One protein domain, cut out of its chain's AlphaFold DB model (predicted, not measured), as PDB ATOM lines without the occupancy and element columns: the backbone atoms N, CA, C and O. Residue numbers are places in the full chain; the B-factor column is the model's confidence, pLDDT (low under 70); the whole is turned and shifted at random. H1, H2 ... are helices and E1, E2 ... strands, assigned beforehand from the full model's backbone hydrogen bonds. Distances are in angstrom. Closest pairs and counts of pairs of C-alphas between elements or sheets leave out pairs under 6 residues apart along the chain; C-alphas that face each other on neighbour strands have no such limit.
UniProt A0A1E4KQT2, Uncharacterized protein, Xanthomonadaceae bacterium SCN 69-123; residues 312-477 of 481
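What this domain is: This is residues 312 to 477 of the 481 residues of an uncharacterized protein of Xanthomonadaceae bacterium SCN 69-123 (UniProt A0A1E4KQT2). A small antiparallel sheet, E1 E3 E2 in that order, with H5 over one face, stands at one end of a group of helices. The core of that group is the long helix H6; H1, H2 and H4 cross it, H3 runs beside it, and H4 also packs on H5. The printed part has 166 residues, with six named helices and three named strands in the order H1 H2 H3 H4 E1 H5 E2 E3 H6, mostly helix. It is compact, with a radius of gyration of the C-alphas of 15.4 A and spans of 45 by 33 by 29 A.

How they stand to each other: In the sheet, E3, residues 439 to 445, is the inner strand between edge strands E1, residues 408 to 410, and E2, residues 428 to 434. N 408 and O 441 of E1 and E3 are 2.8 A apart, within hydrogen-bond range. E2 and E3 form a hairpin, with N 431 and O 442 at 2.9 A. H5, residues 413 to 425, is on one face of the sheet, two layers in all, at a height of 9.1 A over the sheet, and runs along the strands over E3 and E2. E1, H5 and E2 make a split strand-helix-strand unit, two strands running the same way with E3 between them, and its crossover is right-handed. H6, residues 454 to 475, is the hub, and only grazes the sheet with residues 454 to 459. H4, residues 386 to 398, touches H6 about perpendicular at 89 degrees, C-alphas Ala 392 and Leu 462 being closest at 4.7 A. H4 also touches H5, at a steep tilt of 55 degrees, closest at C-alphas Ile 391 and Ala 415, 4.9 A. H3, residues 372 to 382, touches H6 at a shallow tilt of 9 degrees, the same way, closest at C-alphas Trp 374 and Ala 457, 6.1 A. H2, residues 337 to 354, touches H6 at a steep tilt of 53 degrees, closest at C-alphas Ala 346 and Val 467, 5.6 A. H1, residues 312 to 321, touches H6, closest at C-alphas Gly 314 and Val 464, 5.4 A. H5 and H6 are apart. In each of the six helices every O i to N i+4 pair is within hydrogen-bond range.

Where its parts are: H1 begins at C-alpha 312, (97.321, 231.206, 178.384). H2 is 25.2 A long, and H6, 32.2 A, ends at C-alpha 475, (108.224, 224.831, 188.112).

The domain as a whole: The C-alphas of Asp 447 and Val 477, the farthest apart, are 47.2 A apart. The printed part has no cut. The links H1 to H2 and H2 to H3 are long. Mean pLDDT of the printed part is 77.2, with residues 324 to 334 among those under 70.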
ATOM      1  N   SER A 312      97.578 230.529 177.115       79.12
ATOM      2  CA  SER A 312      97.321 231.206 178.384       79.12
ATOM      3  C   SER A 312      98.421 232.203 178.707       79.12
ATOM      4  O   SER A 312      98.126 233.343 179.066       79.12
ATOM      5  N   VAL A 313      99.681 231.827 178.474       86.81
ATOM      6  CA  VAL A 313     100.817 232.755 178.562       86.81
ATOM      7  C   VAL A 313     100.659 233.911 177.571       86.81
ATOM      8  O   VAL A 313     100.851 235.065 177.949       86.81
ATOM      9  N   GLY A 314     100.238 233.633 176.334       87.31
ATOM     10  CA  GLY A 314      99.939 234.657 175.333       87.31
ATOM     11  C   GLY A 314      98.935 235.701 175.815       87.31
ATOM     12  O   GLY A 314      99.234 236.893 175.765       87.31
ATOM     13  N   TRP A 315      97.798 235.268 176.362       80.50
ATOM     14  CA  TRP A 315      96.803 236.179 176.937       80.50
ATOM     15  C   TRP A 315      97.349 236.998 178.110       80.50
ATOM     16  O   TRP A 315      97.054 238.187 178.218       80.50
ATOM     17  N   ALA A 316      98.180 236.405 178.969       81.25
ATOM     18  CA  ALA A 316      98.801 237.149 180.062       81.25
ATOM     19  C   ALA A 316      99.735 238.260 179.560       81.25
ATOM     20  O   ALA A 316      99.682 239.386 180.060       81.25
ATOM     21  N   LEU A 317     100.539 237.975 178.533       86.81
ATOM     22  CA  LEU A 317     101.403 238.975 177.907       86.81
ATOM     23  C   LEU A 317     100.592 240.095 177.232       86.81
ATOM     24  O   LEU A 317     101.015 241.252 177.266       86.81
ATOM     25  N   GLU A 318      99.422 239.792 176.658       85.25
ATOM     26  CA  GLU A 318      98.511 240.808 176.106       85.25
ATOM     27  C   GLU A 318      98.024 241.778 177.190       85.25
ATOM     28  O   GLU A 318      98.147 242.995 177.016       85.25
ATOM     29  N   SER A 319      97.560 241.255 178.332       78.25
ATOM     30  CA  SER A 319      97.179 242.070 179.496       78.25
ATOM     31  C   SER A 319      98.348 242.911 180.018       78.25
ATOM     32  O   SER A 319      98.174 244.091 180.338       78.25
ATOM     33  N   PHE A 320      99.568 242.356 180.046       79.00
ATOM     34  CA  PHE A 320     100.757 243.128 180.411       79.00
ATOM     35  C   PHE A 320     101.004 244.298 179.463       79.00
ATOM     36  O   PHE A 320     101.187 245.433 179.908       79.00
ATOM     37  N   ALA A 321     100.962 244.047 178.154       81.31
ATOM     38  CA  ALA A 321     101.199 245.072 177.147       81.31
ATOM     39  C   ALA A 321     100.116 246.168 177.129       81.31
ATOM     40  O   ALA A 321     100.406 247.309 176.752       81.31
ATOM     41  N   ALA A 322      98.892 245.840 177.556       76.12
ATOM     42  CA  ALA A 322      97.791 246.784 177.733       76.12
ATOM     43  C   ALA A 322      97.937 247.678 178.983       76.12
ATOM     44  O   ALA A 322      97.184 248.640 179.135       76.12
ATOM     45  N   GLY A 323      98.921 247.416 179.851       70.31
ATOM     46  CA  GLY A 323      99.131 248.181 181.081       70.31
ATOM     47  C   GLY A 323      98.179 247.795 182.213       70.31
ATOM     48  O   GLY A 323      98.037 248.544 183.173       70.31
ATOM     49  N   GLU A 324      97.558 246.615 182.147       66.06
ATOM     50  CA  GLU A 324      96.671 246.092 183.199       66.06
ATOM     51  C   GLU A 324      97.449 245.590 184.439       66.06
ATOM     52  O   GLU A 324      96.880 244.979 185.338       66.06
ATOM     53  N   VAL A 325      98.759 245.862 184.492       57.59
ATOM     54  CA  VAL A 325      99.727 245.357 185.481       57.59
ATOM     55  C   VAL A 325      99.656 246.098 186.821       57.59
ATOM     56  O   VAL A 325     100.008 245.521 187.849       57.59
ATOM     57  N   ASP A 326      99.187 247.350 186.839       49.34
ATOM     58  CA  ASP A 326      99.229 248.189 188.049       49.34
ATOM     59  C   ASP A 326      98.191 247.780 189.119       49.34
ATOM     60  O   ASP A 326      98.365 248.083 190.301       49.34
ATOM     61  N   ASP A 327      97.162 247.004 188.752       48.25
ATOM     62  CA  ASP A 327      96.333 246.245 189.698       48.25
ATOM     63  C   ASP A 327      96.970 244.853 189.869       48.25
ATOM     64  O   ASP A 327      96.536 243.886 189.246       48.25
ATOM     65  N   PHE A 328      98.024 244.788 190.694       40.59
ATOM     66  CA  PHE A 328      99.031 243.724 190.923       40.59
ATOM     67  C   PHE A 328      98.598 242.246 191.070       40.59
ATOM     68  O   PHE A 328      99.387 241.414 191.518       40.59
ATOM     69  N   ALA A 329      97.362 241.879 190.768       45.50
ATOM     70  CA  ALA A 329      96.742 240.804 191.500       45.50
ATOM     71  C   ALA A 329      95.506 240.161 190.854       45.50
ATOM     72  O   ALA A 329      94.818 239.394 191.518       45.50
ATOM     73  N   SER A 330      95.179 240.447 189.595       47.31
ATOM     74  CA  SER A 330      93.980 239.838 189.007       47.31
ATOM     75  C   SER A 330      94.330 238.599 188.170       47.31
ATOM     76  O   SER A 330      94.881 238.779 187.086       47.31
ATOM     77  N   PRO A 331      94.034 237.359 188.620       48.38
ATOM     78  CA  PRO A 331      94.210 236.155 187.819       48.38
ATOM     79  C   PRO A 331      93.419 236.316 186.531       48.38
ATOM     80  O   PRO A 331      92.220 236.621 186.562       48.38
ATOM     81  N   THR A 332      94.096 236.135 185.399       55.50
ATOM     82  CA  THR A 332      93.400 236.026 184.124       55.50
ATOM     83  C   THR A 332      92.648 234.704 184.063       55.50
ATOM     84  O   THR A 332      92.801 233.820 184.905       55.50
ATOM     85  N   ARG A 333      91.795 234.618 183.047       53.25
ATOM     86  CA  ARG A 333      90.859 233.557 182.659       53.25
ATOM     87  C   ARG A 333      91.222 232.104 183.061       53.25
ATOM     88  O   ARG A 333      90.284 231.341 183.262       53.25
ATOM     89  N   TRP A 334      92.504 231.735 183.217       60.31
ATOM     90  CA  TRP A 334      92.985 230.350 183.397       60.31
ATOM     91  C   TRP A 334      94.230 230.177 184.281       60.31
ATOM     92  O   TRP A 334      94.929 229.183 184.129       60.31
ATOM     93  N   MET A 335      94.584 231.153 185.122       71.00
ATOM     94  CA  MET A 335      95.844 231.061 185.873       71.00
ATOM     95  C   MET A 335      95.758 231.602 187.290       71.00
ATOM     96  O   MET A 335      95.133 232.629 187.546       71.00
ATOM     97  N   SER A 336      96.432 230.923 188.212       70.56
ATOM     98  CA  SER A 336      96.547 231.337 189.606       70.56
ATOM     99  C   SER A 336      97.419 232.596 189.770       70.56
ATOM    100  O   SER A 336      98.257 232.904 188.915       70.56
ATOM    101  N   PRO A 337      97.305 233.326 190.898       72.12
ATOM    102  CA  PRO A 337      98.206 234.439 191.216       72.12
ATOM    103  C   PRO A 337      99.692 234.044 191.251       72.12
ATOM    104  O   PRO A 337     100.567 234.872 190.996       72.12
ATOM    105  N   GLY A 338     100.002 232.783 191.578       75.38
ATOM    106  CA  GLY A 338     101.361 232.239 191.514       75.38
ATOM    107  C   GLY A 338     101.869 232.148 190.075       75.38
ATOM    108  O   GLY A 338     102.905 232.727 189.753       75.38
ATOM    109  N   GLN A 339     101.087 231.512 189.200       79.56
ATOM    110  CA  GLN A 339     101.379 231.401 187.767       79.56
ATOM    111  C   GLN A 339     101.503 232.780 187.099       79.56
ATOM    112  O   GLN A 339     102.436 233.023 186.338       79.56
ATOM    113  N   TRP A 340     100.632 233.731 187.450       79.19
ATOM    114  CA  TRP A 340     100.725 235.118 186.978       79.19
ATOM    115  C   TRP A 340     102.054 235.782 187.357       79.19
ATOM    116  O   TRP A 340     102.692 236.422 186.522       79.19
ATOM    117  N   ARG A 341     102.502 235.612 188.609       80.56
ATOM    118  CA  ARG A 341     103.791 236.148 189.076       80.56
ATOM    119  C   ARG A 341     104.976 235.504 188.364       80.56
ATOM    120  O   ARG A 341     105.916 236.221 188.028       80.56
ATOM    121  N   GLN A 342     104.924 234.198 188.103       85.69
ATOM    122  CA  GLN A 342     105.952 233.498 187.327       85.69
ATOM    123  C   GLN A 342     106.026 234.041 185.896       85.69
ATOM    124  O   GLN A 342     107.101 234.436 185.447       85.69
ATOM    125  N   ILE A 343     104.880 234.171 185.217       87.62
ATOM    126  CA  ILE A 343     104.801 234.757 183.872       87.62
ATOM    127  C   ILE A 343     105.309 236.202 183.879       87.62
ATOM    128  O   ILE A 343     106.063 236.580 182.987       87.62
ATOM    129  N   LEU A 344     104.965 237.010 184.889       85.62
ATOM    130  CA  LEU A 344     105.461 238.384 185.028       85.62
ATOM    131  C   LEU A 344     106.979 238.438 185.213       85.62
ATOM    132  O   LEU A 344     107.637 239.299 184.628       85.62
ATOM    133  N   SER A 345     107.530 237.542 186.032       87.38
ATOM    134  CA  SER A 345     108.971 237.441 186.266       87.38
ATOM    135  C   SER A 345     109.705 237.090 184.971       87.38
ATOM    136  O   SER A 345     110.586 237.838 184.544       87.38
ATOM    137  N   ALA A 346     109.264 236.033 184.288       90.62
ATOM    138  CA  ALA A 346     109.818 235.613 183.007       90.62
ATOM    139  C   ALA A 346     109.651 236.699 181.927       90.62
ATOM    140  O   ALA A 346     110.589 237.001 181.194       90.62
ATOM    141  N   ALA A 347     108.495 237.364 181.852       89.88
ATOM    142  CA  ALA A 347     108.277 238.463 180.915       89.88
ATOM    143  C   ALA A 347     109.273 239.610 181.144       89.88
ATOM    144  O   ALA A 347     109.899 240.064 180.189       89.88
ATOM    145  N   LYS A 348     109.482 240.039 182.397       87.31
ATOM    146  CA  LYS A 348     110.473 241.074 182.747       87.31
ATOM    147  C   LYS A 348     111.901 240.643 182.429       87.31
ATOM    148  O   LYS A 348     112.695 241.454 181.954       87.31
ATOM    149  N   GLU A 349     112.237 239.379 182.664       88.94
ATOM    150  CA  GLU A 349     113.533 238.832 182.274       88.94
ATOM    151  C   GLU A 349     113.728 238.909 180.754       88.94
ATOM    152  O   GLU A 349     114.772 239.367 180.279       88.94
ATOM    153  N   LEU A 350     112.704 238.534 179.985       89.31
ATOM    154  CA  LEU A 350     112.737 238.658 178.535       89.31
ATOM    155  C   LEU A 350     112.892 240.120 178.109       89.31
ATOM    156  O   LEU A 350     113.726 240.388 177.250       89.31
ATOM    157  N   GLU A 351     112.162 241.066 178.715       87.25
ATOM    158  CA  GLU A 351     112.294 242.503 178.419       87.25
ATOM    159  C   GLU A 351     113.730 243.005 178.603       87.25
ATOM    160  O   GLU A 351     114.219 243.774 177.772       87.25
ATOM    161  N   LEU A 352     114.406 242.563 179.670       83.06
ATOM    162  CA  LEU A 352     115.804 242.898 179.946       83.06
ATOM    163  C   LEU A 352     116.739 242.293 178.896       83.06
ATOM    164  O   LEU A 352     117.573 243.006 178.339       83.06
ATOM    165  N   ARG A 353     116.571 241.003 178.579       83.88
ATOM    166  CA  ARG A 353     117.383 240.294 177.575       83.88
ATOM    167  C   ARG A 353     117.228 240.902 176.190       83.88
ATOM    168  O   ARG A 353     118.210 241.091 175.476       83.88
ATOM    169  N   VAL A 354     115.988 241.204 175.806       81.50
ATOM    170  CA  VAL A 354     115.653 241.694 174.474       81.50
ATOM    171  C   VAL A 354     115.580 243.202 174.386       81.50
ATOM    172  O   VAL A 354     115.254 243.683 173.317       81.50
ATOM    173  N   GLY A 355     115.814 243.982 175.436       75.88
ATOM    174  CA  GLY A 355     115.748 245.448 175.380       75.88
ATOM    175  C   GLY A 355     114.487 246.007 174.695       75.88
ATOM    176  O   GLY A 355     114.572 246.995 173.966       75.88
ATOM    177  N   ARG A 356     113.334 245.332 174.816       81.12
ATOM    178  CA  ARG A 356     112.015 245.806 174.347       81.12
ATOM    179  C   ARG A 356     111.006 245.520 175.441       81.12
ATOM    180  O   ARG A 356     111.002 244.423 175.982       81.12
ATOM    181  N   ARG A 357     110.145 246.491 175.723       83.81
ATOM    182  CA  ARG A 357     109.083 246.349 176.725       83.81
ATOM    183  C   ARG A 357     107.806 245.797 176.103       83.81
ATOM    184  O   ARG A 357     107.528 246.107 174.943       83.81
ATOM    185  N   PHE A 358     107.022 245.054 176.872       82.25
ATOM    186  CA  PHE A 358     105.639 244.719 176.557       82.25
ATOM    187  C   PHE A 358     104.790 245.981 176.683       82.25
ATOM    188  O   PHE A 358     104.495 246.458 177.777       82.25
ATOM    189  N   ARG A 359     104.449 246.584 175.544       81.56
ATOM    190  CA  ARG A 359     103.623 247.793 175.498       81.56
ATOM    191  C   ARG A 359     103.053 247.996 174.108       81.56
ATOM    192  O   ARG A 359     103.666 247.607 173.113       81.56
ATOM    193  N   VAL A 360     101.943 248.713 174.021       70.56
ATOM    194  CA  VAL A 360     101.486 249.282 172.750       70.56
ATOM    195  C   VAL A 360     102.422 250.430 172.346       70.56
ATOM    196  O   VAL A 360     102.575 251.394 173.096       70.56
ATOM    197  N   GLY A 361     103.067 250.338 171.180       64.62
ATOM    198  CA  GLY A 361     103.983 251.378 170.699       64.62
ATOM    199  C   GLY A 361     104.879 250.952 169.535       64.62
ATOM    200  O   GLY A 361     104.852 249.805 169.089       64.62
ATOM    201  N   GLN A 362     105.670 251.900 169.026       58.34
ATOM    202  CA  GLN A 362     106.801 251.593 168.150       58.34
ATOM    203  C   GLN A 362     107.974 251.093 169.003       58.34
ATOM    204  O   GLN A 362     108.169 251.534 170.131       58.34
ATOM    205  N   ASP A 363     108.723 250.132 168.465       66.25
ATOM    206  CA  ASP A 363     109.860 249.472 169.113       66.25
ATOM    207  C   ASP A 363     109.597 248.627 170.374       66.25
ATOM    208  O   ASP A 363     110.536 248.183 171.041       66.25
ATOM    209  N   THR A 364     108.346 248.268 170.636       79.81
ATOM    210  CA  THR A 364     107.933 247.424 171.766       79.81
ATOM    211  C   THR A 364     107.541 246.006 171.328       79.81
ATOM    212  O   THR A 364     107.372 245.720 170.141       79.81
ATOM    213  N   LEU A 365     107.405 245.094 172.293       83.31
ATOM    214  CA  LEU A 365     106.660 243.850 172.104       83.31
ATOM    215  C   LEU A 365     105.175 244.200 172.238       83.31
ATOM    216  O   LEU A 365     104.678 244.425 173.340       83.31
ATOM    217  N   CYS A 366     104.493 244.333 171.103       83.69
ATOM    218  CA  CYS A 366     103.086 244.717 171.037       83.69
ATOM    219  C   CYS A 366     102.243 243.528 170.561       83.69
ATOM    220  O   CYS A 366     102.658 242.875 169.595       83.69
ATOM    221  N   PRO A 367     101.052 243.298 171.154       84.00
ATOM    222  CA  PRO A 367     100.096 242.329 170.647       84.00
ATOM    223  C   PRO A 367      99.839 242.550 169.150       84.00
ATOM    224  O   PRO A 367      99.611 243.695 168.725       84.00
ATOM    225  N   PRO A 368      99.919 241.496 168.327       83.56
ATOM    226  CA  PRO A 368      99.732 241.611 166.892       83.56
ATOM    227  C   PRO A 368      98.270 241.885 166.540       83.56
ATOM    228  O   PRO A 368      97.335 241.468 167.219       83.56
ATOM    229  N   ARG A 369      98.054 242.581 165.420       79.88
ATOM    230  CA  ARG A 369      96.709 242.740 164.854       79.88
ATOM    231  C   ARG A 369      96.271 241.438 164.186       79.88
ATOM    232  O   ARG A 369      97.089 240.738 163.583       79.88
ATOM    233  N   ALA A 370      94.965 241.175 164.213       78.12
ATOM    234  CA  ALA A 370      94.371 240.042 163.517       78.12
ATOM    235  C   ALA A 370      94.761 240.051 162.026       78.12
ATOM    236  O   ALA A 370      94.443 240.982 161.287       78.12
ATOM    237  N   SER A 371      95.468 239.008 161.596       80.62
ATOM    238  CA  SER A 371      95.949 238.813 160.226       80.62
ATOM    239  C   SER A 371      96.020 237.317 159.908       80.62
ATOM    240  O   SER A 371      95.969 236.481 160.812       80.62
ATOM    241  N   SER A 372      96.130 236.959 158.627       80.94
ATOM    242  CA  SER A 372      96.328 235.562 158.210       80.94
ATOM    243  C   SER A 372      97.615 234.967 158.789       80.94
ATOM    244  O   SER A 372      97.600 233.830 159.252       80.94
ATOM    245  N   VAL A 373      98.697 235.754 158.819       83.69
ATOM    246  CA  VAL A 373      99.988 235.369 159.407       83.69
ATOM    247  C   VAL A 373      99.858 235.147 160.909       83.69
ATOM    248  O   VAL A 373     100.292 234.112 161.404       83.69
ATOM    249  N   TRP A 374      99.201 236.065 161.629       87.62
ATOM    250  CA  TRP A 374      98.967 235.880 163.062       87.62
ATOM    251  C   TRP A 374      98.146 234.622 163.350       87.62
ATOM    252  O   TRP A 374      98.538 233.841 164.202       87.62
ATOM    253  N   ARG A 375      97.090 234.345 162.576       85.31
ATOM    254  CA  ARG A 375      96.284 233.125 162.751       85.31
ATOM    255  C   ARG A 375      97.103 231.838 162.578       85.31
ATOM    256  O   ARG A 375      96.882 230.873 163.299       85.31
ATOM    257  N   ARG A 376      98.047 231.810 161.629       87.81
ATOM    258  CA  ARG A 376      98.974 230.674 161.452       87.81
ATOM    259  C   ARG A 376      99.953 230.556 162.629       87.81
ATOM    260  O   ARG A 376     100.243 229.451 163.072       87.81
ATOM    261  N   LEU A 377     100.432 231.680 163.164       90.12
ATOM    262  CA  LEU A 377     101.273 231.700 164.367       90.12
ATOM    263  C   LEU A 377     100.503 231.258 165.622       90.12
ATOM    264  O   LEU A 377     101.052 230.511 166.422       90.12
ATOM    265  N   GLU A 378      99.231 231.638 165.770       88.94
ATOM    266  CA  GLU A 378      98.359 231.160 166.853       88.94
ATOM    267  C   GLU A 378      98.232 229.633 166.830       88.94
ATOM    268  O   GLU A 378      98.369 229.003 167.872       88.94
ATOM    269  N   GLN A 379      98.067 229.023 165.651       88.50
ATOM    270  CA  GLN A 379      98.024 227.560 165.512       88.50
ATOM    271  C   GLN A 379      99.329 226.892 165.966       88.50
ATOM    272  O   GLN A 379      99.298 225.838 166.597       88.50
ATOM    273  N   ARG A 380     100.485 227.508 165.685       90.69
ATOM    274  CA  ARG A 380     101.800 227.021 166.144       90.69
ATOM    275  C   ARG A 380     101.965 227.161 167.661       90.69
ATOM    276  O   ARG A 380     102.531 226.273 168.293       90.69
ATOM    277  N   ILE A 381     101.451 228.248 168.246       89.38
ATOM    278  CA  ILE A 381     101.408 228.459 169.702       89.38
ATOM    279  C   ILE A 381     100.525 227.396 170.363       89.38
ATOM    280  O   ILE A 381     100.938 226.781 171.342       89.38
ATOM    281  N   GLU A 382      99.335 227.142 169.812       85.25
ATOM    282  CA  GLU A 382      98.428 226.090 170.286       85.25
ATOM    283  C   GLU A 382      99.077 224.698 170.203       85.25
ATOM    284  O   GLU A 382      98.913 223.892 171.116       85.25
ATOM    285  N   ALA A 383      99.861 224.435 169.153       86.75
ATOM    286  CA  ALA A 383     100.567 223.172 168.946       86.75
ATOM    287  C   ALA A 383     101.877 223.016 169.747       86.75
ATOM    288  O   ALA A 383     102.494 221.958 169.655       86.75
ATOM    289  N   ARG A 384     102.311 224.032 170.514       88.88
ATOM    290  CA  ARG A 384     103.604 224.056 171.236       88.88
ATOM    291  C   ARG A 384     104.801 223.723 170.323       88.88
ATOM    292  O   ARG A 384     105.625 222.877 170.644       88.88
ATOM    293  N   ASP A 385     104.872 224.375 169.164       91.38
ATOM    294  CA  ASP A 385     105.851 224.069 168.113       91.38
ATOM    295  C   ASP A 385     107.326 224.183 168.577       91.38
ATOM    296  O   ASP A 385     107.804 225.263 168.943       91.38
ATOM    297  N   ASP A 386     108.072 223.074 168.508       89.31
ATOM    298  CA  ASP A 386     109.483 223.000 168.923       89.31
ATOM    299  C   ASP A 386     110.411 223.896 168.089       89.31
ATOM    300  O   ASP A 386     111.405 224.424 168.602       89.31
ATOM    301  N   GLY A 387     110.098 224.090 166.805       90.44
ATOM    302  CA  GLY A 387     110.841 224.986 165.922       90.44
ATOM    303  C   GLY A 387     110.711 226.435 166.381       90.44
ATOM    304  O   GLY A 387     111.713 227.144 166.496       90.44
ATOM    305  N   LEU A 388     109.494 226.853 166.736       92.44
ATOM    306  CA  LEU A 388     109.220 228.171 167.303       92.44
ATOM    307  C   LEU A 388     109.961 228.378 168.634       92.44
ATOM    308  O   LEU A 388     110.589 229.424 168.824       92.44
ATOM    309  N   LEU A 389     109.956 227.382 169.527       92.88
ATOM    310  CA  LEU A 389     110.696 227.451 170.792       92.88
ATOM    311  C   LEU A 389     112.211 227.543 170.578       92.88
ATOM    312  O   LEU A 389     112.887 228.312 171.266       92.88
ATOM    313  N   ARG A 390     112.759 226.791 169.620       92.25
ATOM    314  CA  ARG A 390     114.189 226.826 169.287       92.25
ATOM    315  C   ARG A 390     114.632 228.223 168.865       92.25
ATOM    316  O   ARG A 390     115.573 228.764 169.449       92.25
ATOM    317  N   ILE A 391     113.900 228.832 167.929       92.06
ATOM    318  CA  ILE A 391     114.150 230.210 167.482       92.06
ATOM    319  C   ILE A 391     114.064 231.166 168.676       92.06
ATOM    320  O   ILE A 391     114.926 232.026 168.852       92.06
ATOM    321  N   ALA A 392     113.047 231.004 169.526       91.94
ATOM    322  CA  ALA A 392     112.801 231.883 170.660       91.94
ATOM    323  C   ALA A 392     113.932 231.841 171.702       91.94
ATOM    324  O   ALA A 392     114.352 232.887 172.203       91.94
ATOM    325  N   ARG A 393     114.461 230.648 172.008       91.75
ATOM    326  CA  ARG A 393     115.587 230.470 172.941       91.75
ATOM    327  C   ARG A 393     116.854 231.138 172.426       91.75
ATOM    328  O   ARG A 393     117.503 231.837 173.202       91.75
ATOM    329  N   GLU A 394     117.195 230.951 171.154       88.50
ATOM    330  CA  GLU A 394     118.397 231.575 170.597       88.50
ATOM    331  C   GLU A 394     118.243 233.096 170.489       88.50
ATOM    332  O   GLU A 394     119.118 233.841 170.935       88.50
ATOM    333  N   TRP A 395     117.080 233.567 170.029       88.00
ATOM    334  CA  TRP A 395     116.755 234.991 169.981       88.00
ATOM    335  C   TRP A 395     116.923 235.670 171.350       88.00
ATOM    336  O   TRP A 395     117.609 236.687 171.457       88.00
ATOM    337  N   ALA A 396     116.362 235.094 172.417       86.50
ATOM    338  CA  ALA A 396     116.459 235.655 173.764       86.50
ATOM    339  C   ALA A 396     117.873 235.569 174.372       86.50
ATOM    340  O   ALA A 396     118.246 236.430 175.168       86.50
ATOM    341  N   ARG A 397     118.684 234.559 174.017       83.62
ATOM    342  CA  ARG A 397     120.092 234.466 174.459       83.62
ATOM    343  C   ARG A 397     120.968 235.548 173.838       83.62
ATOM    344  O   ARG A 397     121.893 236.027 174.489       83.62
ATOM    345  N   ARG A 398     120.711 235.907 172.579       75.12
ATOM    346  CA  ARG A 398     121.596 236.778 171.789       75.12
ATOM    347  C   ARG A 398     121.146 238.232 171.729       75.12
ATOM    348  O   ARG A 398     121.898 239.082 171.265       75.12
ATOM    349  N   ALA A 399     119.966 238.565 172.239       63.84
ATOM    350  CA  ALA A 399     119.431 239.915 172.107       63.84
ATOM    351  C   ALA A 399     120.205 241.022 172.868       63.84
ATOM    352  O   ALA A 399     119.958 242.201 172.609       63.84
ATOM    353  N   LEU A 400     121.191 240.667 173.704       57.97
ATOM    354  CA  LEU A 400     122.143 241.603 174.325       57.97
ATOM    355  C   LEU A 400     123.182 242.182 173.338       57.97
ATOM    356  O   LEU A 400     123.758 243.227 173.618       57.97
ATOM    357  N   TYR A 401     123.394 241.570 172.167       58.31
ATOM    358  CA  TYR A 401     124.380 242.011 171.158       58.31
ATOM    359  C   TYR A 401     123.840 243.090 170.191       58.31
ATOM    360  O   TYR A 401     124.246 243.180 169.036       58.31
ATOM    361  N   ARG A 402     122.867 243.899 170.622       56.78
ATOM    362  CA  ARG A 402     122.068 244.744 169.720       56.78
ATOM    363  C   ARG A 402     122.791 245.955 169.119       56.78
ATOM    364  O   ARG A 402     123.293 246.811 169.840       56.78
ATOM    365  N   ARG A 403     122.591 246.131 167.805       49.72
ATOM    366  CA  ARG A 403     122.337 247.431 167.152       49.72
ATOM    367  C   ARG A 403     120.836 247.566 166.829       49.72
ATOM    368  O   ARG A 403     120.119 246.573 166.726       49.72
ATOM    369  N   SER A 404     120.341 248.800 166.757       51.75
ATOM    370  CA  SER A 404     118.929 249.165 166.543       51.75
ATOM    371  C   SER A 404     118.355 248.617 165.224       51.75
ATOM    372  O   SER A 404     118.956 248.850 164.182       51.75
ATOM    373  N   GLY A 405     117.178 247.967 165.243       60.59
ATOM    374  CA  GLY A 405     116.482 247.557 164.009       60.59
ATOM    375  C   GLY A 405     115.330 246.543 164.149       60.59
ATOM    376  O   GLY A 405     115.024 246.026 165.232       60.59
ATOM    377  N   THR A 406     114.667 246.242 163.025       63.59
ATOM    378  CA  THR A 406     113.582 245.243 162.878       63.59
ATOM    379  C   THR A 406     114.063 243.791 162.752       63.59
ATOM    380  O   THR A 406     113.230 242.886 162.726       63.59
ATOM    381  N   ALA A 407     115.373 243.551 162.769       71.69
ATOM    382  CA  ALA A 407     115.963 242.221 162.654       71.69
ATOM    383  C   ALA A 407     115.752 241.317 163.892       71.69
ATOM    384  O   ALA A 407     115.488 241.785 165.011       71.69
ATOM    385  N   ILE A 408     115.856 240.008 163.662       78.06
ATOM    386  CA  ILE A 408     115.984 238.920 164.637       78.06
ATOM    387  C   ILE A 408     117.435 238.433 164.540       78.06
ATOM    388  O   ILE A 408     117.903 238.099 163.456       78.06
ATOM    389  N   LEU A 409     118.148 238.432 165.664       77.06
ATOM    390  CA  LEU A 409     119.550 238.026 165.718       77.06
ATOM    391  C   LEU A 409     119.649 236.533 166.033       77.06
ATOM    392  O   LEU A 409     119.178 236.126 167.097       77.06
ATOM    393  N   LEU A 410     120.271 235.751 165.148       80.25
ATOM    394  CA  LEU A 410     120.509 234.316 165.335       80.25
ATOM    395  C   LEU A 410     121.949 233.960 164.933       80.25
ATOM    396  O   LEU A 410     122.508 234.551 164.012       80.25
ATOM    397  N   VAL A 411     122.552 233.003 165.637       78.44
ATOM    398  CA  VAL A 411     123.899 232.470 165.336       78.44
ATOM    399  C   VAL A 411     123.843 230.974 165.048       78.44
ATOM    400  O   VAL A 411     124.585 230.478 164.213       78.44
ATOM    401  N   ASP A 412     122.962 230.272 165.754       83.38
ATOM    402  CA  ASP A 412     122.747 228.839 165.606       83.38
ATOM    403  C   ASP A 412     122.131 228.498 164.241       83.38
ATOM    404  O   ASP A 412     121.040 228.978 163.916       83.38
ATOM    405  N   GLU A 413     122.819 227.667 163.455       84.56
ATOM    406  CA  GLU A 413     122.395 227.266 162.105       84.56
ATOM    407  C   GLU A 413     121.015 226.600 162.130       84.56
ATOM    408  O   GLU A 413     120.150 226.934 161.320       84.56
ATOM    409  N   GLU A 414     120.744 225.753 163.127       86.62
ATOM    410  CA  GLU A 414     119.444 225.096 163.260       86.62
ATOM    411  C   GLU A 414     118.308 226.093 163.543       86.62
ATOM    412  O   GLU A 414     117.188 225.930 163.044       86.62
ATOM    413  N   ALA A 415     118.564 227.136 164.339       86.81
ATOM    414  CA  ALA A 415     117.602 228.210 164.580       86.81
ATOM    415  C   ALA A 415     117.384 229.078 163.328       86.81
ATOM    416  O   ALA A 415     116.253 229.496 163.064       86.81
ATOM    417  N   ILE A 416     118.435 229.328 162.541       86.56
ATOM    418  CA  ILE A 416     118.354 230.056 161.264       86.56
ATOM    419  C   ILE A 416     117.515 229.265 160.251       86.56
ATOM    420  O   ILE A 416     116.612 229.823 159.621       86.56
ATOM    421  N   GLU A 417     117.745 227.958 160.129       87.81
ATOM    422  CA  GLU A 417     116.946 227.074 159.278       87.81
ATOM    423  C   GLU A 417     115.486 226.993 159.734       87.81
ATOM    424  O   GLU A 417     114.570 227.007 158.906       87.81
ATOM    425  N   ALA A 418     115.244 226.913 161.047       89.94
ATOM    426  CA  ALA A 418     113.895 226.917 161.605       89.94
ATOM    427  C   ALA A 418     113.160 228.230 161.283       89.94
ATOM    428  O   ALA A 418     112.012 228.193 160.837       89.94
ATOM    429  N   LEU A 419     113.825 229.384 161.433       89.12
ATOM    430  CA  LEU A 419     113.244 230.682 161.077       89.12
ATOM    431  C   LEU A 419     112.979 230.787 159.571       89.12
ATOM    432  O   LEU A 419     111.940 231.307 159.170       89.12
ATOM    433  N   THR A 420     113.883 230.269 158.743       88.50
ATOM    434  CA  THR A 420     113.737 230.273 157.281       88.50
ATOM    435  C   THR A 420     112.543 229.431 156.836       88.50
ATOM    436  O   THR A 420     111.733 229.900 156.034       88.50
ATOM    437  N   ARG A 421     112.368 228.230 157.404       89.62
ATOM    438  CA  ARG A 421     111.190 227.383 157.156       89.62
ATOM    439  C   ARG A 421     109.899 228.056 157.613       89.62
ATOM    440  O   ARG A 421     108.954 228.148 156.833       89.62
ATOM    441  N   LEU A 422     109.880 228.599 158.832       89.50
ATOM    442  CA  LEU A 422     108.724 229.327 159.359       89.50
ATOM    443  C   LEU A 422     108.350 230.512 158.454       89.50
ATOM    444  O   LEU A 422     107.179 230.714 158.144       89.50
ATOM    445  N   ALA A 423     109.335 231.286 157.997       87.69
ATOM    446  CA  ALA A 423     109.101 232.406 157.094       87.69
ATOM    447  C   ALA A 423     108.471 231.945 155.771       87.69
ATOM    448  O   ALA A 423     107.479 232.534 155.348       87.69
ATOM    449  N   GLN A 424     108.975 230.868 155.160       87.00
ATOM    450  CA  GLN A 424     108.419 230.315 153.920       87.00
ATOM    451  C   GLN A 424     106.946 229.907 154.072       87.00
ATOM    452  O   GLN A 424     106.121 230.258 153.229       87.00
ATOM    453  N   GLU A 425     106.594 229.229 155.166       87.19
ATOM    454  CA  GLU A 425     105.215 228.808 155.462       87.19
ATOM    455  C   GLU A 425     104.261 229.978 155.751       87.19
ATOM    456  O   GLU A 425     103.051 229.887 155.528       87.19
ATOM    457  N   LEU A 426     104.790 231.089 156.262       85.19
ATOM    458  CA  LEU A 426     104.043 232.325 156.501       85.19
ATOM    459  C   LEU A 426     103.998 233.242 155.271       85.19
ATOM    460  O   LEU A 426     103.479 234.352 155.368       85.19
ATOM    461  N   ASP A 427     104.516 232.784 154.127       84.44
ATOM    462  CA  ASP A 427     104.656 233.562 152.895       84.44
ATOM    463  C   ASP A 427     105.522 234.828 153.068       84.44
ATOM    464  O   ASP A 427     105.269 235.877 152.470       84.44
ATOM    465  N   LEU A 428     106.580 234.715 153.874       83.19
ATOM    466  CA  LEU A 428     107.591 235.738 154.142       83.19
ATOM    467  C   LEU A 428     108.946 235.357 153.526       83.19
ATOM    468  O   LEU A 428     109.225 234.194 153.235       83.19
ATOM    469  N   ARG A 429     109.811 236.356 153.347       81.44
ATOM    470  CA  ARG A 429     111.219 236.191 152.966       81.44
ATOM    471  C   ARG A 429     112.119 236.579 154.132       81.44
ATOM    472  O   ARG A 429     111.846 237.570 154.810       81.44
ATOM    473  N   VAL A 430     113.181 235.804 154.336       82.88
ATOM    474  CA  VAL A 430     114.277 236.147 155.246       82.88
ATOM    475  C   VAL A 430     115.361 236.839 154.427       82.88
ATOM    476  O   VAL A 430     115.833 236.276 153.444       82.88
ATOM    477  N   GLU A 431     115.737 238.050 154.818       79.19
ATOM    478  CA  GLU A 431     116.878 238.768 154.249       79.19
ATOM    479  C   GLU A 431     117.974 238.889 155.304       79.19
ATOM    480  O   GLU A 431     117.711 239.289 156.442       79.19
ATOM    481  N   VAL A 432     119.200 238.549 154.917       75.44
ATOM    482  CA  VAL A 432     120.391 238.746 155.742       75.44
ATOM    483  C   VAL A 432     120.809 240.211 155.596       75.44
ATOM    484  O   VAL A 432     121.185 240.638 154.510       75.44
ATOM    485  N   GLU A 433     120.679 240.998 156.666       68.81
ATOM    486  CA  GLU A 433     121.082 242.413 156.680       68.81
ATOM    487  C   GLU A 433     122.611 242.569 156.768       68.81
ATOM    488  O   GLU A 433     123.153 243.549 156.262       68.81
ATOM    489  N   GLU A 434     123.309 241.606 157.379       63.12
ATOM    490  CA  GLU A 434     124.770 241.582 157.510       63.12
ATOM    491  C   GLU A 434     125.267 240.128 157.464       63.12
ATOM    492  O   GLU A 434     124.797 239.281 158.230       63.12
ATOM    493  N   GLU A 435     126.178 239.827 156.533       54.56
ATOM    494  CA  GLU A 435     126.805 238.508 156.411       54.56
ATOM    495  C   GLU A 435     127.951 238.370 157.425       54.56
ATOM    496  O   GLU A 435     128.956 239.074 157.354       54.56
ATOM    497  N   GLY A 436     127.793 237.443 158.372       57.91
ATOM    498  CA  GLY A 436     128.781 237.117 159.401       57.91
ATOM    499  C   GLY A 436     128.110 236.807 160.744       57.91
ATOM    500  O   GLY A 436     127.040 237.340 161.023       57.91
ATOM    501  N   PRO A 437     128.680 235.937 161.596       55.62
ATOM    502  CA  PRO A 437     128.120 235.672 162.915       55.62
ATOM    503  C   PRO A 437     128.342 236.884 163.844       55.62
ATOM    504  O   PRO A 437     129.492 237.274 164.061       55.62
ATOM    505  N   PRO A 438     127.286 237.453 164.457       57.31
ATOM    506  CA  PRO A 438     125.895 236.989 164.449       57.31
ATOM    507  C   PRO A 438     125.067 237.446 163.231       57.31
ATOM    508  O   PRO A 438     125.076 238.620 162.879       57.31
ATOM    509  N   CYS A 439     124.275 236.537 162.641       66.19
ATOM    510  CA  CYS A 439     123.454 236.838 161.467       66.19
ATOM    511  C   CYS A 439     122.260 237.726 161.847       66.19
ATOM    512  O   CYS A 439     121.395 237.345 162.648       66.19
ATOM    513  N   HIS A 440     122.184 238.904 161.232       69.75
ATOM    514  CA  HIS A 440     121.054 239.817 161.365       69.75
ATOM    515  C   HIS A 440     119.986 239.474 160.324       69.75
ATOM    516  O   HIS A 440     120.163 239.741 159.138       69.75
ATOM    517  N   LEU A 441     118.876 238.869 160.753       74.62
ATOM    518  CA  LEU A 441     117.830 238.386 159.848       74.62
ATOM    519  C   LEU A 441     116.595 239.283 159.906       74.62
ATOM    520  O   LEU A 441     115.959 239.420 160.954       74.62
ATOM    521  N   SER A 442     116.218 239.875 158.778       76.44
ATOM    522  CA  SER A 442     114.992 240.663 158.642       76.44
ATOM    523  C   SER A 442     113.903 239.879 157.910       76.44
ATOM    524  O   SER A 442     114.180 239.027 157.070       76.44
ATOM    525  N   LEU A 443     112.643 240.145 158.265       78.06
ATOM    526  CA  LEU A 443     111.479 239.505 157.653       78.06
ATOM    527  C   LEU A 443     110.776 240.490 156.719       78.06
ATOM    528  O   LEU A 443     110.324 241.551 157.161       78.06
ATOM    529  N   ARG A 444     110.638 240.118 155.445       73.44
ATOM    530  CA  ARG A 444     109.942 240.904 154.417       73.44
ATOM    531  C   ARG A 444     108.757 240.152 153.822       73.44
ATOM    532  O   ARG A 444     108.734 238.923 153.803       73.44
ATOM    533  N   GLY A 445     107.766 240.891 153.325       71.69
ATOM    534  CA  GLY A 445     106.718 240.304 152.489       71.69
ATOM    535  C   GLY A 445     107.288 239.877 151.131       71.69
ATOM    536  O   GLY A 445     108.302 240.419 150.687       71.69
ATOM    537  N   ARG A 446     106.636 238.928 150.441       67.44
ATOM    538  CA  ARG A 446     107.074 238.469 149.104       67.44
ATOM    539  C   ARG A 446     107.215 239.600 148.075       67.44
ATOM    540  O   ARG A 446     108.082 239.498 147.211       67.44
ATOM    541  N   ASP A 447     106.434 240.668 148.216       63.72
ATOM    542  CA  ASP A 447     106.405 241.811 147.292       63.72
ATOM    543  C   ASP A 447     107.486 242.871 147.591       63.72
ATOM    544  O   ASP A 447     107.453 243.970 147.044       63.72
ATOM    545  N   GLY A 448     108.427 242.595 148.505       55.66
ATOM    546  CA  GLY A 448     109.517 243.513 148.871       55.66
ATOM    547  C   GLY A 448     109.089 244.721 149.717       55.66
ATOM    548  O   GLY A 448     109.943 245.447 150.234       55.66
ATOM    549  N   GLN A 449     107.782 244.925 149.918       55.09
ATOM    550  CA  GLN A 449     107.262 245.931 150.841       55.09
ATOM    551  C   GLN A 449     107.641 245.595 152.289       55.09
ATOM    552  O   GLN A 449     107.690 244.429 152.699       55.09
ATOM    553  N   THR A 450     107.904 246.640 153.079       53.69
ATOM    554  CA  THR A 450     108.143 246.515 154.516       53.69
ATOM    555  C   THR A 450     106.955 245.814 155.156       53.69
ATOM    556  O   THR A 450     105.807 246.240 155.048       53.69
ATOM    557  N   ALA A 451     107.248 244.708 155.832       54.78
ATOM    558  CA  ALA A 451     106.282 243.843 156.480       54.78
ATOM    559  C   ALA A 451     105.763 244.510 157.775       54.78
ATOM    560  O   ALA A 451     106.010 244.025 158.882       54.78
ATOM    561  N   TYR A 452     105.128 245.682 157.654       56.25
ATOM    562  CA  TYR A 452     104.747 246.529 158.784       56.25
ATOM    563  C   TYR A 452     103.785 245.761 159.701       56.25
ATOM    564  O   TYR A 452     102.640 245.487 159.348       56.25
ATOM    565  N   GLY A 453     104.282 245.362 160.875       65.56
ATOM    566  CA  GLY A 453     103.552 244.559 161.861       65.56
ATOM    567  C   GLY A 453     103.770 243.039 161.792       65.56
ATOM    568  O   GLY A 453     103.500 242.367 162.783       65.56
ATOM    569  N   LEU A 454     104.322 242.486 160.706       75.31
ATOM    570  CA  LEU A 454     104.546 241.036 160.557       75.31
ATOM    571  C   LEU A 454     105.754 240.548 161.365       75.31
ATOM    572  O   LEU A 454     105.658 239.556 162.083       75.31
ATOM    573  N   ALA A 455     106.861 241.298 161.338       77.25
ATOM    574  CA  ALA A 455     108.011 241.024 162.204       77.25
ATOM    575  C   ALA A 455     107.632 241.105 163.695       77.25
ATOM    576  O   ALA A 455     108.144 240.347 164.515       77.25
ATOM    577  N   ASN A 456     106.690 241.987 164.046       80.88
ATOM    578  CA  ASN A 456     106.163 242.078 165.406       80.88
ATOM    579  C   ASN A 456     105.297 240.866 165.766       80.88
ATOM    580  O   ASN A 456     105.419 240.380 166.882       80.88
ATOM    581  N   ALA A 457     104.492 240.338 164.837       86.38
ATOM    582  CA  ALA A 457     103.730 239.110 165.066       86.38
ATOM    583  C   ALA A 457     104.645 237.905 165.334       86.38
ATOM    584  O   ALA A 457     104.409 237.160 166.282       86.38
ATOM    585  N   VAL A 458     105.732 237.758 164.565       88.38
ATOM    586  CA  VAL A 458     106.727 236.700 164.809       88.38
ATOM    587  C   VAL A 458     107.416 236.903 166.157       88.38
ATOM    588  O   VAL A 458     107.444 235.983 166.962       88.38
ATOM    589  N   ARG A 459     107.904 238.112 166.464       88.12
ATOM    590  CA  ARG A 459     108.517 238.417 167.772       88.12
ATOM    591  C   ARG A 459     107.574 238.168 168.942       88.12
ATOM    592  O   ARG A 459     108.024 237.712 169.985       88.12
ATOM    593  N   TRP A 460     106.288 238.463 168.772       91.25
ATOM    594  CA  TRP A 460     105.276 238.165 169.773       91.25
ATOM    595  C   TRP A 460     105.142 236.655 169.981       91.25
ATOM    596  O   TRP A 460     105.225 236.197 171.113       91.25
ATOM    597  N   ALA A 461     105.044 235.870 168.906       92.75
ATOM    598  CA  ALA A 461     105.009 234.411 168.997       92.75
ATOM    599  C   ALA A 461     106.275 233.828 169.656       92.75
ATOM    600  O   ALA A 461     106.173 232.937 170.498       92.75
ATOM    601  N   LEU A 462     107.457 234.373 169.345       93.31
ATOM    602  CA  LEU A 462     108.712 234.006 170.011       93.31
ATOM    603  C   LEU A 462     108.696 234.369 171.500       93.31
ATOM    604  O   LEU A 462     109.134 233.576 172.327       93.31
ATOM    605  N   ALA A 463     108.176 235.545 171.858       93.44
ATOM    606  CA  ALA A 463     108.043 235.955 173.251       93.44
ATOM    607  C   ALA A 463     107.115 235.012 174.030       93.44
ATOM    608  O   ALA A 463     107.479 234.573 175.119       93.44
ATOM    609  N   VAL A 464     105.971 234.636 173.448       93.88
ATOM    610  CA  VAL A 464     105.048 233.649 174.028       93.88
ATOM    611  C   VAL A 464     105.747 232.307 174.245       93.88
ATOM    612  O   VAL A 464     105.719 231.786 175.359       93.88
ATOM    613  N   ALA A 465     106.414 231.767 173.220       93.94
ATOM    614  CA  ALA A 465     107.109 230.484 173.312       93.94
ATOM    615  C   ALA A 465     108.226 230.503 174.373       93.94
ATOM    616  O   ALA A 465     108.333 229.581 175.183       93.94
ATOM    617  N   TRP A 466     109.025 231.576 174.420       94.38
ATOM    618  CA  TRP A 466     110.110 231.713 175.393       94.38
ATOM    619  C   TRP A 466     109.596 231.811 176.830       94.38
ATOM    620  O   TRP A 466     110.066 231.070 177.690       94.38
ATOM    621  N   VAL A 467     108.627 232.697 177.090       92.94
ATOM    622  CA  VAL A 467     108.070 232.895 178.440       92.94
ATOM    623  C   VAL A 467     107.395 231.618 178.922       92.94
ATOM    624  O   VAL A 467     107.584 231.230 180.071       92.94
ATOM    625  N   SER A 468     106.676 230.923 178.038       91.75
ATOM    626  CA  SER A 468     106.046 229.646 178.381       91.75
ATOM    627  C   SER A 468     107.079 228.609 178.817       91.75
ATOM    628  O   SER A 468     106.911 227.974 179.851       91.75
ATOM    629  N   HIS A 469     108.184 228.487 178.078       90.94
ATOM    630  CA  HIS A 469     109.272 227.582 178.439       90.94
ATOM    631  C   HIS A 469     109.969 227.972 179.748       90.94
ATOM    632  O   HIS A 469     110.232 227.099 180.569       90.94
ATOM    633  N   ALA A 470     110.242 229.264 179.960       88.81
ATOM    634  CA  ALA A 470     110.873 229.752 181.186       88.81
ATOM    635  C   ALA A 470     110.033 229.407 182.426       88.81
ATOM    636  O   ALA A 470     110.553 228.846 183.387       88.81
ATOM    637  N   VAL A 471     108.718 229.640 182.361       87.06
ATOM    638  CA  VAL A 471     107.795 229.314 183.457       87.06
ATOM    639  C   VAL A 471     107.716 227.804 183.700       87.06
ATOM    640  O   VAL A 471     107.741 227.380 184.851       87.06
ATOM    641  N   SER A 472     107.680 226.975 182.651       81.31
ATOM    642  CA  SER A 472     107.690 225.512 182.812       81.31
ATOM    643  C   SER A 472     108.991 224.981 183.426       81.31
ATOM    644  O   SER A 472     108.953 224.008 184.173       81.31
ATOM    645  N   CYS A 473     110.142 225.597 183.137       70.12
ATOM    646  CA  CYS A 473     111.424 225.186 183.711       70.12
ATOM    647  C   CYS A 473     111.569 225.573 185.189       70.12
ATOM    648  O   CYS A 473     112.108 224.776 185.952       70.12
ATOM    649  N   ASP A 474     111.062 226.737 185.606       57.44
ATOM    650  CA  ASP A 474     111.100 227.171 187.011       57.44
ATOM    651  C   ASP A 474     110.200 226.313 187.918       57.44
ATOM    652  O   ASP A 474     110.533 226.079 189.081       57.44
ATOM    653  N   VAL A 475     109.091 225.781 187.387       51.56
ATOM    654  CA  VAL A 475     108.224 224.831 188.112       51.56
ATOM    655  C   VAL A 475     108.976 223.534 188.449       51.56
ATOM    656  O   VAL A 475     108.814 223.011 189.547       51.56
ATOM    657  N   CYS A 476     109.884 223.071 187.584       36.28
ATOM    658  CA  CYS A 476     110.693 221.869 187.830       36.28
ATOM    659  C   CYS A 476     111.836 222.059 188.847       36.28
ATOM    660  O   CYS A 476     112.452 221.074 189.246       36.28
ATOM    661  N   VAL A 477     112.154 223.292 189.261       37.53
ATOM    662  CA  VAL A 477     113.209 223.569 190.260       37.53
ATOM    663  C   VAL A 477     112.621 223.745 191.671       37.53
ATOM    664  O   VAL A 477     113.345 223.644 192.658       37.53
TER     665      VAL A 477